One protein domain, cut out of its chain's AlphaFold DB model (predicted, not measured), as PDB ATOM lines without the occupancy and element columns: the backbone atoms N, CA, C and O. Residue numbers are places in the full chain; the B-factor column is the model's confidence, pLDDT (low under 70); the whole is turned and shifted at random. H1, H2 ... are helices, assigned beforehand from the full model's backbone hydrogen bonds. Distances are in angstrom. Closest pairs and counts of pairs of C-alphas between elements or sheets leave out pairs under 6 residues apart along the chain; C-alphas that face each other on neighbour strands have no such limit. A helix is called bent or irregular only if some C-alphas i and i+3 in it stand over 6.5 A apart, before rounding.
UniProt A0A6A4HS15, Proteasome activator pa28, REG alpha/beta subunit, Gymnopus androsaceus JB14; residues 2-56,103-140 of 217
ATOM      1  N   GLU A   2     189.013 148.189 204.489       65.25
ATOM      2  CA  GLU A   2     190.145 148.842 203.794       65.25
ATOM      3  C   GLU A   2     190.931 147.892 202.859       65.25
ATOM      4  O   GLU A   2     191.254 148.251 201.730       65.25
ATOM      5  N   LYS A   3     191.149 146.633 203.272       73.25
ATOM      6  CA  LYS A   3     191.798 145.603 202.432       73.25
ATOM      7  C   LYS A   3     190.986 145.215 201.194       73.25
ATOM      8  O   LYS A   3     191.564 144.981 200.140       73.25
ATOM      9  N   ASP A   4     189.663 145.161 201.319       85.56
ATOM     10  CA  ASP A   4     188.776 144.805 200.205       85.56
ATOM     11  C   ASP A   4     188.759 145.917 199.153       85.56
ATOM     12  O   ASP A   4     188.782 145.642 197.956       85.56
ATOM     13  N   LEU A   5     188.791 147.178 199.604       80.06
ATOM     14  CA  LEU A   5     188.893 148.345 198.734       80.06
ATOM     15  C   LEU A   5     190.244 148.384 198.004       80.06
ATOM     16  O   LEU A   5     190.276 148.584 196.792       80.06
ATOM     17  N   ALA A   6     191.350 148.126 198.709       76.38
ATOM     18  CA  ALA A   6     192.679 148.062 198.102       76.38
ATOM     19  C   ALA A   6     192.774 146.965 197.026       76.38
ATOM     20  O   ALA A   6     193.259 147.221 195.924       76.38
ATOM     21  N   ALA A   7     192.230 145.774 197.300       85.00
ATOM     22  CA  ALA A   7     192.185 144.678 196.331       85.00
ATOM     23  C   ALA A   7     191.331 145.017 195.093       85.00
ATOM     24  O   ALA A   7     191.665 144.626 193.974       85.00
ATOM     25  N   GLN A   8     190.238 145.768 195.266       83.56
ATOM     26  CA  GLN A   8     189.421 146.244 194.146       83.56
ATOM     27  C   GLN A   8     190.169 147.260 193.273       83.56
ATOM     28  O   GLN A   8     190.084 147.175 192.048       83.56
ATOM     29  N   VAL A   9     190.930 148.177 193.880       82.31
ATOM     30  CA  VAL A   9     191.755 149.160 193.155       82.31
ATOM     31  C   VAL A   9     192.884 148.476 192.384       82.31
ATOM     32  O   VAL A   9     193.109 148.791 191.218       82.31
ATOM     33  N   GLU A  10     193.561 147.502 192.989       83.44
ATOM     34  CA  GLU A  10     194.620 146.741 192.319       83.44
ATOM     35  C   GLU A  10     194.076 145.948 191.125       83.44
ATOM     36  O   GLU A  10     194.632 146.010 190.025       83.44
ATOM     37  N   LYS A  11     192.931 145.277 191.306       88.75
ATOM     38  CA  LYS A  11     192.239 144.573 190.222       88.75
ATOM     39  C   LYS A  11     191.838 145.523 189.091       88.75
ATOM     40  O   LYS A  11     191.997 145.179 187.924       88.75
ATOM     41  N   PHE A  12     191.337 146.711 189.427       88.31
ATOM     42  CA  PHE A  12     190.986 147.731 188.442       88.31
ATOM     43  C   PHE A  12     192.215 148.216 187.660       88.31
ATOM     44  O   PHE A  12     192.170 148.274 186.434       88.31
ATOM     45  N   ASN A  13     193.335 148.481 188.335       84.44
ATOM     46  CA  ASN A  13     194.579 148.893 187.679       84.44
ATOM     47  C   ASN A  13     195.132 147.805 186.746       84.44
ATOM     48  O   ASN A  13     195.579 148.114 185.639       84.44
ATOM     49  N   ALA A  14     195.080 146.537 187.166       87.00
ATOM     50  CA  ALA A  14     195.486 145.408 186.334       87.00
ATOM     51  C   ALA A  14     194.614 145.282 185.073       87.00
ATOM     52  O   ALA A  14     195.141 145.077 183.979       87.00
ATOM     53  N   GLU A  15     193.299 145.473 185.208       91.44
ATOM     54  CA  GLU A  15     192.357 145.465 184.085       91.44
ATOM     55  C   GLU A  15     192.617 146.628 183.116       91.44
ATOM     56  O   GLU A  15     192.722 146.418 181.909       91.44
ATOM     57  N   VAL A  16     192.790 147.851 183.629       90.38
ATOM     58  CA  VAL A  16     193.107 149.021 182.795       90.38
ATOM     59  C   VAL A  16     194.421 148.814 182.040       90.38
ATOM     60  O   VAL A  16     194.503 149.147 180.856       90.38
ATOM     61  N   LYS A  17     195.438 148.241 182.696       87.12
ATOM     62  CA  LYS A  17     196.711 147.908 182.049       87.12
ATOM     63  C   LYS A  17     196.517 146.930 180.897       87.12
ATOM     64  O   LYS A  17     196.976 147.210 179.793       87.12
ATOM     65  N   LEU A  18     195.813 145.827 181.140       91.88
ATOM     66  CA  LEU A  18     195.544 144.820 180.116       91.88
ATOM     67  C   LEU A  18     194.802 145.428 178.917       91.88
ATOM     68  O   LEU A  18     195.173 145.189 177.770       91.88
ATOM     69  N   GLN A  19     193.789 146.260 179.173       90.12
ATOM     70  CA  GLN A  19     193.036 146.938 178.119       90.12
ATOM     71  C   GLN A  19     193.891 147.933 177.327       90.12
ATOM     72  O   GLN A  19     193.747 148.019 176.107       90.12
ATOM     73  N   GLY A  20     194.776 148.681 177.990       88.25
ATOM     74  CA  GLY A  20     195.698 149.607 177.333       88.25
ATOM     75  C   GLY A  20     196.708 148.890 176.433       88.25
ATOM     76  O   GLY A  20     196.874 149.272 175.271       88.25
ATOM     77  N   GLU A  21     197.324 147.816 176.932       88.75
ATOM     78  CA  GLU A  21     198.267 146.985 176.171       88.75
ATOM     79  C   GLU A  21     197.590 146.337 174.956       88.75
ATOM     80  O   GLU A  21     198.109 146.409 173.842       88.75
ATOM     81  N   GLU A  22     196.393 145.783 175.132       91.44
ATOM     82  CA  GLU A  22     195.606 145.191 174.048       91.44
ATOM     83  C   GLU A  22     195.263 146.211 172.946       91.44
ATOM     84  O   GLU A  22     195.294 145.912 171.744       91.44
ATOM     85  N   VAL A  23     194.941 147.448 173.332       89.62
ATOM     86  CA  VAL A  23     194.669 148.512 172.363       89.62
ATOM     87  C   VAL A  23     195.931 148.857 171.567       89.62
ATOM     88  O   VAL A  23     195.889 148.866 170.334       89.62
ATOM     89  N   VAL A  24     197.053 149.094 172.250       88.62
ATOM     90  CA  VAL A  24     198.304 149.547 171.620       88.62
ATOM     91  C   VAL A  24     198.961 148.453 170.783       88.62
ATOM     92  O   VAL A  24     199.375 148.717 169.654       88.62
ATOM     93  N   PHE A  25     199.058 147.233 171.309       89.38
ATOM     94  CA  PHE A  25     199.827 146.163 170.674       89.38
ATOM     95  C   PHE A  25     199.013 145.319 169.699       89.38
ATOM     96  O   PHE A  25     199.593 144.736 168.784       89.38
ATOM     97  N   ARG A  26     197.684 145.266 169.845       87.12
ATOM     98  CA  ARG A  26     196.827 144.460 168.966       87.12
ATOM     99  C   ARG A  26     195.875 145.309 168.142       87.12
ATOM    100  O   ARG A  26     195.852 145.193 166.916       87.12
ATOM    101  N   THR A  27     195.093 146.162 168.796       85.88
ATOM    102  CA  THR A  27     193.965 146.849 168.148       85.88
ATOM    103  C   THR A  27     194.436 147.877 167.122       85.88
ATOM    104  O   THR A  27     193.986 147.825 165.977       85.88
ATOM    105  N   PHE A  28     195.375 148.763 167.474       87.12
ATOM    106  CA  PHE A  28     195.873 149.783 166.544       87.12
ATOM    107  C   PHE A  28     196.594 149.200 165.320       87.12
ATOM    108  O   PHE A  28     196.220 149.573 164.204       87.12
ATOM    109  N   PRO A  29     197.552 148.257 165.452       87.25
ATOM    110  CA  PRO A  29     198.201 147.661 164.284       87.25
ATOM    111  C   PRO A  29     197.217 146.916 163.374       87.25
ATOM    112  O   PRO A  29     197.281 147.059 162.155       87.25
ATOM    113  N   THR A  30     196.266 146.174 163.956       84.00
ATOM    114  CA  THR A  30     195.250 145.433 163.191       84.00
ATOM    115  C   THR A  30     194.328 146.383 162.426       84.00
ATOM    116  O   THR A  30     194.106 146.197 161.231       84.00
ATOM    117  N   LYS A  31     193.826 147.436 163.085       84.44
ATOM    118  CA  LYS A  31     192.964 148.444 162.450       84.44
ATOM    119  C   LYS A  31     193.691 149.200 161.340       84.44
ATOM    120  O   LYS A  31     193.105 149.400 160.282       84.44
ATOM    121  N   ARG A  32     194.971 149.544 161.532       80.00
ATOM    122  CA  ARG A  32     195.804 150.163 160.489       80.00
ATOM    123  C   ARG A  32     195.869 149.293 159.235       80.00
ATOM    124  O   ARG A  32     195.606 149.788 158.148       80.00
ATOM    125  N   LEU A  33     196.160 148.000 159.392       75.44
ATOM    126  CA  LEU A  33     196.244 147.066 158.265       75.44
ATOM    127  C   LEU A  33     194.906 146.926 157.532       75.44
ATOM    128  O   LEU A  33     194.881 146.951 156.305       75.44
ATOM    129  N   ILE A  34     193.795 146.811 158.265       75.19
ATOM    130  CA  ILE A  34     192.455 146.696 157.672       75.19
ATOM    131  C   ILE A  34     192.109 147.953 156.861       75.19
ATOM    132  O   ILE A  34     191.680 147.832 155.717       75.19
ATOM    133  N   LEU A  35     192.352 149.145 157.414       72.94
ATOM    134  CA  LEU A  35     192.059 150.415 156.740       72.94
ATOM    135  C   LEU A  35     192.990 150.685 155.544       72.94
ATOM    136  O   LEU A  35     192.563 151.269 154.554       72.94
ATOM    137  N   GLU A  36     194.245 150.230 155.587       67.75
ATOM    138  CA  GLU A  36     195.171 150.311 154.442       67.75
ATOM    139  C   GLU A  36     194.771 149.352 153.306       67.75
ATOM    140  O   GLU A  36     194.895 149.690 152.123       67.75
ATOM    141  N   SER A  37     194.222 148.185 153.659       61.38
ATOM    142  CA  SER A  37     193.701 147.180 152.715       61.38
ATOM    143  C   SER A  37     192.460 147.655 151.949       61.38
ATOM    144  O   SER A  37     192.128 147.099 150.900       61.38
ATOM    145  N   ASP A  38     191.797 148.701 152.443       59.78
ATOM    146  CA  ASP A  38     190.611 149.321 151.845       59.78
ATOM    147  C   ASP A  38     190.941 150.183 150.605       59.78
ATOM    148  O   ASP A  38     190.079 150.818 150.010       59.78
ATOM    149  N   SER A  39     192.195 150.169 150.143       57.97
ATOM    150  CA  SER A  39     192.597 150.747 148.848       57.97
ATOM    151  C   SER A  39     192.288 149.828 147.650       57.97
ATOM    152  O   SER A  39     192.537 150.194 146.502       57.97
ATOM    153  N   ASN A  40     191.778 148.618 147.902       65.00
ATOM    154  CA  ASN A  40     191.442 147.637 146.872       65.00
ATOM    155  C   ASN A  40     190.162 148.006 146.106       65.00
ATOM    156  O   ASN A  40     189.234 148.591 146.655       65.00
ATOM    157  N   PHE A  41     190.053 147.550 144.852       61.47
ATOM    158  CA  PHE A  41     188.870 147.766 144.004       61.47
ATOM    159  C   PHE A  41     187.550 147.247 144.598       61.47
ATOM    160  O   PHE A  41     186.486 147.689 144.184       61.47
ATOM    161  N   ALA A  42     187.595 146.324 145.563       65.19
ATOM    162  CA  ALA A  42     186.417 145.811 146.266       65.19
ATOM    163  C   ALA A  42     185.956 146.706 147.436       65.19
ATOM    164  O   ALA A  42     184.915 146.437 148.033       65.19
ATOM    165  N   SER A  43     186.724 147.743 147.781       73.50
ATOM    166  CA  SER A  43     186.410 148.629 148.898       73.50
ATOM    167  C   SER A  43     185.205 149.518 148.595       73.50
ATOM    168  O   SER A  43     185.153 150.124 147.519       73.50
ATOM    169  N   PRO A  44     184.276 149.708 149.548       70.19
ATOM    170  CA  PRO A  44     183.209 150.693 149.400       70.19
ATOM    171  C   PRO A  44     183.749 152.132 149.261       70.19
ATOM    172  O   PRO A  44     183.070 152.991 148.704       70.19
ATOM    173  N   PHE A  45     184.984 152.409 149.695       71.62
ATOM    174  CA  PHE A  45     185.624 153.723 149.568       71.62
ATOM    175  C   PHE A  45     186.286 153.964 148.203       71.62
ATOM    176  O   PHE A  45     186.721 155.085 147.922       71.62
ATOM    177  N   HIS A  46     186.363 152.951 147.335       75.62
ATOM    178  CA  HIS A  46     186.993 153.108 146.032       75.62
ATOM    179  C   HIS A  46     186.107 153.907 145.062       75.62
ATOM    180  O   HIS A  46     184.908 153.661 144.930       75.62
ATOM    181  N   THR A  47     186.701 154.862 144.338       69.31
ATOM    182  CA  THR A  47     185.972 155.816 143.480       69.31
ATOM    183  C   THR A  47     185.157 155.134 142.380       69.31
ATOM    184  O   THR A  47     184.106 155.645 142.002       69.31
ATOM    185  N   SER A  48     185.589 153.963 141.899       70.50
ATOM    186  CA  SER A  48     184.844 153.196 140.890       70.50
ATOM    187  C   SER A  48     183.546 152.578 141.415       70.50
ATOM    188  O   SER A  48     182.689 152.221 140.614       70.50
ATOM    189  N   ASN A  49     183.399 152.436 142.735       69.44
ATOM    190  CA  ASN A  49     182.230 151.821 143.366       69.44
ATOM    191  C   ASN A  49     181.159 152.850 143.736       69.44
ATOM    192  O   ASN A  49     180.081 152.476 144.191       69.44
ATOM    193  N   SER A  50     181.428 154.142 143.506       67.19
ATOM    194  CA  SER A  50     180.441 155.197 143.703       67.19
ATOM    195  C   SER A  50     179.397 155.154 142.580       67.19
ATOM    196  O   SER A  50     179.728 155.478 141.437       67.19
ATOM    197  N   PRO A  51     178.124 154.824 142.869       68.44
ATOM    198  CA  PRO A  51     177.066 154.962 141.880       68.44
ATOM    199  C   PRO A  51     176.865 156.442 141.532       68.44
ATOM    200  O   PRO A  51     177.105 157.328 142.360       68.44
ATOM    201  N   THR A  52     176.404 156.715 140.311       66.00
ATOM    202  CA  THR A  52     176.047 158.068 139.874       66.00
ATOM    203  C   THR A  52     174.995 158.644 140.818       66.00
ATOM    204  O   THR A  52     173.942 158.038 141.020       66.00
ATOM    205  N   THR A  53     175.285 159.801 141.417       69.88
ATOM    206  CA  THR A  53     174.328 160.491 142.285       69.88
ATOM    207  C   THR A  53     173.100 160.869 141.470       69.88
ATOM    208  O   THR A  53     173.220 161.485 140.413       69.88
ATOM    209  N   ASP A  54     171.927 160.507 141.975       64.56
ATOM    210  CA  ASP A  54     170.661 160.910 141.389       64.56
ATOM    211  C   ASP A  54     170.457 162.422 141.572       64.56
ATOM    212  O   ASP A  54     170.324 162.919 142.691       64.56
ATOM    213  N   VAL A  55     170.496 163.156 140.460       64.44
ATOM    214  CA  VAL A  55     170.295 164.614 140.409       64.44
ATOM    215  C   VAL A  55     168.850 164.948 140.007       64.44
ATOM    216  O   VAL A  55     168.519 166.108 139.761       64.44
ATOM    217  N   THR A  56     167.976 163.941 139.900       67.69
ATOM    218  CA  THR A  56     166.592 164.136 139.471       67.69
ATOM    219  C   THR A  56     165.844 164.954 140.517       67.69
ATOM    220  O   THR A  56     165.753 164.587 141.685       67.69
ATOM    221  N   LEU A 103     162.437 166.657 147.360       58.88
ATOM    222  CA  LEU A 103     162.714 167.025 145.965       58.88
ATOM    223  C   LEU A 103     164.024 166.420 145.421       58.88
ATOM    224  O   LEU A 103     164.162 166.230 144.217       58.88
ATOM    225  N   VAL A 104     164.977 166.124 146.311       59.25
ATOM    226  CA  VAL A 104     166.270 165.495 146.006       59.25
ATOM    227  C   VAL A 104     166.511 164.389 147.029       59.25
ATOM    228  O   VAL A 104     166.372 164.615 148.233       59.25
ATOM    229  N   LEU A 105     166.843 163.189 146.550       65.81
ATOM    230  CA  LEU A 105     167.076 162.021 147.397       65.81
ATOM    231  C   LEU A 105     168.498 162.016 147.972       65.81
ATOM    232  O   LEU A 105     169.454 162.472 147.349       65.81
ATOM    233  N   GLU A 106     168.646 161.461 149.176       65.25
ATOM    234  CA  GLU A 106     169.960 161.251 149.781       65.25
ATOM    235  C   GLU A 106     170.777 160.211 148.997       65.25
ATOM    236  O   GLU A 106     170.270 159.158 148.594       65.25
ATOM    237  N   ASN A 107     172.077 160.464 148.827       76.75
ATOM    238  CA  ASN A 107     172.974 159.467 148.259       76.75
ATOM    239  C   ASN A 107     173.216 158.354 149.295       76.75
ATOM    240  O   ASN A 107     173.983 158.511 150.249       76.75
ATOM    241  N   LYS A 108     172.553 157.209 149.093       79.56
ATOM    242  CA  LYS A 108     172.611 156.045 149.993       79.56
ATOM    243  C   LYS A 108     174.023 155.478 150.150       79.56
ATOM    244  O   LYS A 108     174.362 155.014 151.234       79.56
ATOM    245  N   HIS A 109     174.846 155.547 149.100       75.94
ATOM    246  CA  HIS A 109     176.239 155.105 149.148       75.94
ATOM    247  C   HIS A 109     177.055 156.008 150.075       75.94
ATOM    248  O   HIS A 109     177.664 155.534 151.028       75.94
ATOM    249  N   VAL A 110     176.969 157.324 149.883       76.81
ATOM    250  CA  VAL A 110     177.648 158.310 150.740       76.81
ATOM    251  C   VAL A 110     177.170 158.206 152.192       76.81
ATOM    252  O   VAL A 110     177.986 158.212 153.111       76.81
ATOM    253  N   LYS A 111     175.865 158.014 152.421       78.06
ATOM    254  CA  LYS A 111     175.310 157.765 153.761       78.06
ATOM    255  C   LYS A 111     175.888 156.504 154.411       78.06
ATOM    256  O   LYS A 111     176.214 156.527 155.597       78.06
ATOM    257  N   HIS A 112     176.037 155.423 153.648       78.31
ATOM    258  CA  HIS A 112     176.660 154.190 154.124       78.31
ATOM    259  C   HIS A 112     178.138 154.403 154.490       78.31
ATOM    260  O   HIS A 112     178.545 154.018 155.586       78.31
ATOM    261  N   LEU A 113     178.908 155.106 153.653       79.50
ATOM    262  CA  LEU A 113     180.300 155.461 153.953       79.50
ATOM    263  C   LEU A 113     180.418 156.301 155.227       79.50
ATOM    264  O   LEU A 113     181.228 155.989 156.098       79.50
ATOM    265  N   HIS A 114     179.568 157.319 155.388       76.69
ATOM    266  CA  HIS A 114     179.529 158.116 156.615       76.69
ATOM    267  C   HIS A 114     179.199 157.274 157.849       76.69
ATOM    268  O   HIS A 114     179.741 157.540 158.920       76.69
ATOM    269  N   SER A 115     178.352 156.250 157.718       77.38
ATOM    270  CA  SER A 115     178.070 155.324 158.817       77.38
ATOM    271  C   SER A 115     179.303 154.514 159.221       77.38
ATOM    272  O   SER A 115     179.518 154.312 160.414       77.38
ATOM    273  N   ILE A 116     180.108 154.060 158.254       80.88
ATOM    274  CA  ILE A 116     181.356 153.328 158.521       80.88
ATOM    275  C   ILE A 116     182.365 154.255 159.204       80.88
ATOM    276  O   ILE A 116     182.865 153.931 160.276       80.88
ATOM    277  N   VAL A 117     182.598 155.445 158.639       80.88
ATOM    278  CA  VAL A 117     183.531 156.434 159.205       80.88
ATOM    279  C   VAL A 117     183.125 156.831 160.622       80.88
ATOM    280  O   VAL A 117     183.968 156.883 161.513       80.88
ATOM    281  N   LYS A 118     181.831 157.073 160.864       81.00
ATOM    282  CA  LYS A 118     181.324 157.415 162.196       81.00
ATOM    283  C   LYS A 118     181.620 156.310 163.211       81.00
ATOM    284  O   LYS A 118     182.114 156.611 164.293       81.00
ATOM    285  N   LYS A 119     181.358 155.054 162.845       82.81
ATOM    286  CA  LYS A 119     181.638 153.896 163.699       82.81
ATOM    287  C   LYS A 119     183.130 153.795 164.036       82.81
ATOM    288  O   LYS A 119     183.479 153.636 165.199       82.81
ATOM    289  N   GLU A 120     184.006 153.949 163.046       83.62
ATOM    290  CA  GLU A 120     185.458 153.911 163.274       83.62
ATOM    291  C   GLU A 120     185.938 155.070 164.166       83.62
ATOM    292  O   GLU A 120     186.786 154.869 165.032       83.62
ATOM    293  N   CYS A 121     185.358 156.268 164.034       80.25
ATOM    294  CA  CYS A 121     185.650 157.396 164.923       80.25
ATOM    295  C   CYS A 121     185.226 157.133 166.379       80.25
ATOM    296  O   CYS A 121     185.969 157.474 167.300       80.25
ATOM    297  N   GLU A 122     184.053 156.535 166.599       86.62
ATOM    298  CA  GLU A 122     183.557 156.174 167.939       86.62
ATOM    299  C   GLU A 122     184.440 155.097 168.596       86.62
ATOM    300  O   GLU A 122     184.806 155.203 169.774       86.62
ATOM    301  N   GLU A 123     184.841 154.085 167.822       85.00
ATOM    302  CA  GLU A 123     185.760 153.036 168.272       85.00
ATOM    303  C   GLU A 123     187.155 153.602 168.591       85.00
ATOM    304  O   GLU A 123     187.736 153.262 169.627       85.00
ATOM    305  N   LEU A 124     187.669 154.514 167.758       83.62
ATOM    306  CA  LEU A 124     188.945 155.192 167.987       83.62
ATOM    307  C   LEU A 124     188.917 156.062 169.248       83.62
ATOM    308  O   LEU A 124     189.851 155.995 170.045       83.62
ATOM    309  N   ALA A 125     187.855 156.845 169.458       85.56
ATOM    310  CA  ALA A 125     187.703 157.667 170.657       85.56
ATOM    311  C   ALA A 125     187.747 156.802 171.927       85.56
ATOM    312  O   ALA A 125     188.525 157.068 172.843       85.56
ATOM    313  N   THR A 126     187.006 155.692 171.922       88.75
ATOM    314  CA  THR A 126     186.993 154.729 173.034       88.75
ATOM    315  C   THR A 126     188.373 154.103 173.274       88.75
ATOM    316  O   THR A 126     188.789 153.912 174.417       88.75
ATOM    317  N   ALA A 127     189.101 153.767 172.206       84.50
ATOM    318  CA  ALA A 127     190.442 153.199 172.299       84.50
ATOM    319  C   ALA A 127     191.456 154.206 172.871       84.50
ATOM    320  O   ALA A 127     192.262 153.847 173.732       84.50
ATOM    321  N   ILE A 128     191.382 155.472 172.448       87.44
ATOM    322  CA  ILE A 128     192.207 156.561 172.984       87.44
ATOM    323  C   ILE A 128     191.922 156.773 174.470       87.44
ATOM    324  O   ILE A 128     192.871 156.899 175.241       87.44
ATOM    325  N   ASP A 129     190.659 156.756 174.898       88.88
ATOM    326  CA  ASP A 129     190.304 156.927 176.310       88.88
ATOM    327  C   ASP A 129     190.867 155.806 177.192       88.88
ATOM    328  O   ASP A 129     191.395 156.081 178.272       88.88
ATOM    329  N   LYS A 130     190.849 154.554 176.715       87.44
ATOM    330  CA  LYS A 130     191.471 153.414 177.414       87.44
ATOM    331  C   LYS A 130     192.981 153.578 177.557       87.44
ATOM    332  O   LYS A 130     193.515 153.386 178.646       87.44
ATOM    333  N   VAL A 131     193.667 153.975 176.483       86.06
ATOM    334  CA  VAL A 131     195.118 154.223 176.516       86.06
ATOM    335  C   VAL A 131     195.441 155.422 177.398       86.06
ATOM    336  O   VAL A 131     196.381 155.362 178.181       86.06
ATOM    337  N   LYS A 132     194.650 156.494 177.333       82.62
ATOM    338  CA  LYS A 132     194.808 157.674 178.181       82.62
ATOM    339  C   LYS A 132     194.639 157.319 179.651       82.62
ATOM    340  O   LYS A 132     195.463 157.742 180.454       82.62
ATOM    341  N   LEU A 133     193.614 156.546 180.005       84.31
ATOM    342  CA  LEU A 133     193.405 156.072 181.371       84.31
ATOM    343  C   LEU A 133     194.571 155.188 181.821       84.31
ATOM    344  O   LEU A 133     195.124 155.418 182.892       84.31
ATOM    345  N   TRP A 134     194.996 154.242 180.981       87.00
ATOM    346  CA  TRP A 134     196.150 153.394 181.263       87.00
ATOM    347  C   TRP A 134     197.421 154.199 181.489       87.00
ATOM    348  O   TRP A 134     198.045 154.042 182.528       87.00
ATOM    349  N   VAL A 135     197.766 155.114 180.586       78.88
ATOM    350  CA  VAL A 135     198.925 155.999 180.731       78.88
ATOM    351  C   VAL A 135     198.771 156.903 181.952       78.88
ATOM    352  O   VAL A 135     199.742 157.105 182.657       78.88
ATOM    353  N   THR A 136     197.579 157.407 182.265       77.94
ATOM    354  CA  THR A 136     197.365 158.257 183.451       77.94
ATOM    355  C   THR A 136     197.582 157.487 184.755       77.94
ATOM    356  O   THR A 136     198.119 158.047 185.704       77.94
ATOM    357  N   LEU A 137     197.192 156.208 184.803       72.69
ATOM    358  CA  LEU A 137     197.408 155.336 185.962       72.69
ATOM    359  C   LEU A 137     198.812 154.698 185.984       72.69
ATOM    360  O   LEU A 137     199.272 154.289 187.048       72.69
ATOM    361  N   ALA A 138     199.472 154.585 184.825       66.00
ATOM    362  CA  ALA A 138     200.797 153.982 184.654       66.00
ATOM    363  C   ALA A 138     201.943 154.998 184.674       66.00
ATOM    364  O   ALA A 138     203.067 154.626 185.012       66.00
ATOM    365  N   ILE A 139     201.679 156.271 184.346       58.88
ATOM    366  CA  ILE A 139     202.498 157.382 184.821       58.88
ATOM    367  C   ILE A 139     202.492 157.179 186.322       58.88
ATOM    368  O   ILE A 139     201.410 157.191 186.919       58.88
ATOM    369  N   PRO A 140     203.657 156.933 186.937       48.59
ATOM    370  CA  PRO A 140     203.717 156.901 188.371       48.59
ATOM    371  C   PRO A 140     203.069 158.206 188.800       48.59
ATOM    372  O   PRO A 140     203.556 159.290 188.469       48.59
TER     373      PRO A 140
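What this domain is: This is residues 2 to 56 and 103 to 140 of the 217 residues of the protein "Proteasome activator pa28, REG alpha/beta subunit" of Gymnopus androsaceus JB14 (UniProt A0A6A4HS15). Two long helices make a narrow, open V: the last part of H2 crosses the bent helix H1 partway along it, and H1b and the rest of H2 spread from there. At one end of the rod residues 2 to 12 of H1 stick out free. The printed part has 93 residues, with helices H1 then H2 and no named strand; it is all helix and extended, with a radius of gyration of the C-alphas of 20.5 A and spans of 70 by 31 by 18 A.

Where its parts are: H1, residues 2 to 37, was assigned as one helix by its hydrogen bonds but is bent, with C-alphas 25 and 28 6.8 A apart. Arm H1a, residues 2 to 25, begins at (190.145, 148.842, 203.794) and measures 34.6 A; arm H1b is residues 28 to 37. H2, residues 108 to 138, measures 44.7 A and ends at (200.797, 153.982, 184.654).

How they stand to each other: H1a and H1b stand at a shallow tilt of 27 degrees. Residues 13 to 24 of H1a touch residues 127 to 138 of H2; the closest C-alphas, of Gly 20 and Val 131, are 4.7 A apart. H1a and H2 run opposite ways at a steep tilt of 48 degrees. H1b and H2 are near each other, with 5 pairs of C-alphas within 10 A. In H1a, H1b and H2 every O i to N i+4 pair is within hydrogen-bond range.

The domain as a whole: The C-alphas farthest apart, of Lys 3 and Thr 56, are 70.3 A apart. The link from H1 to H2 is across the cut: residues 57 to 102 are not printed, and C-alphas 56 and 103 are 8.1 A apart. Mean pLDDT of the printed part is 77.8; 24 residues are under 70, among them 36 to 42 and 49 to 56.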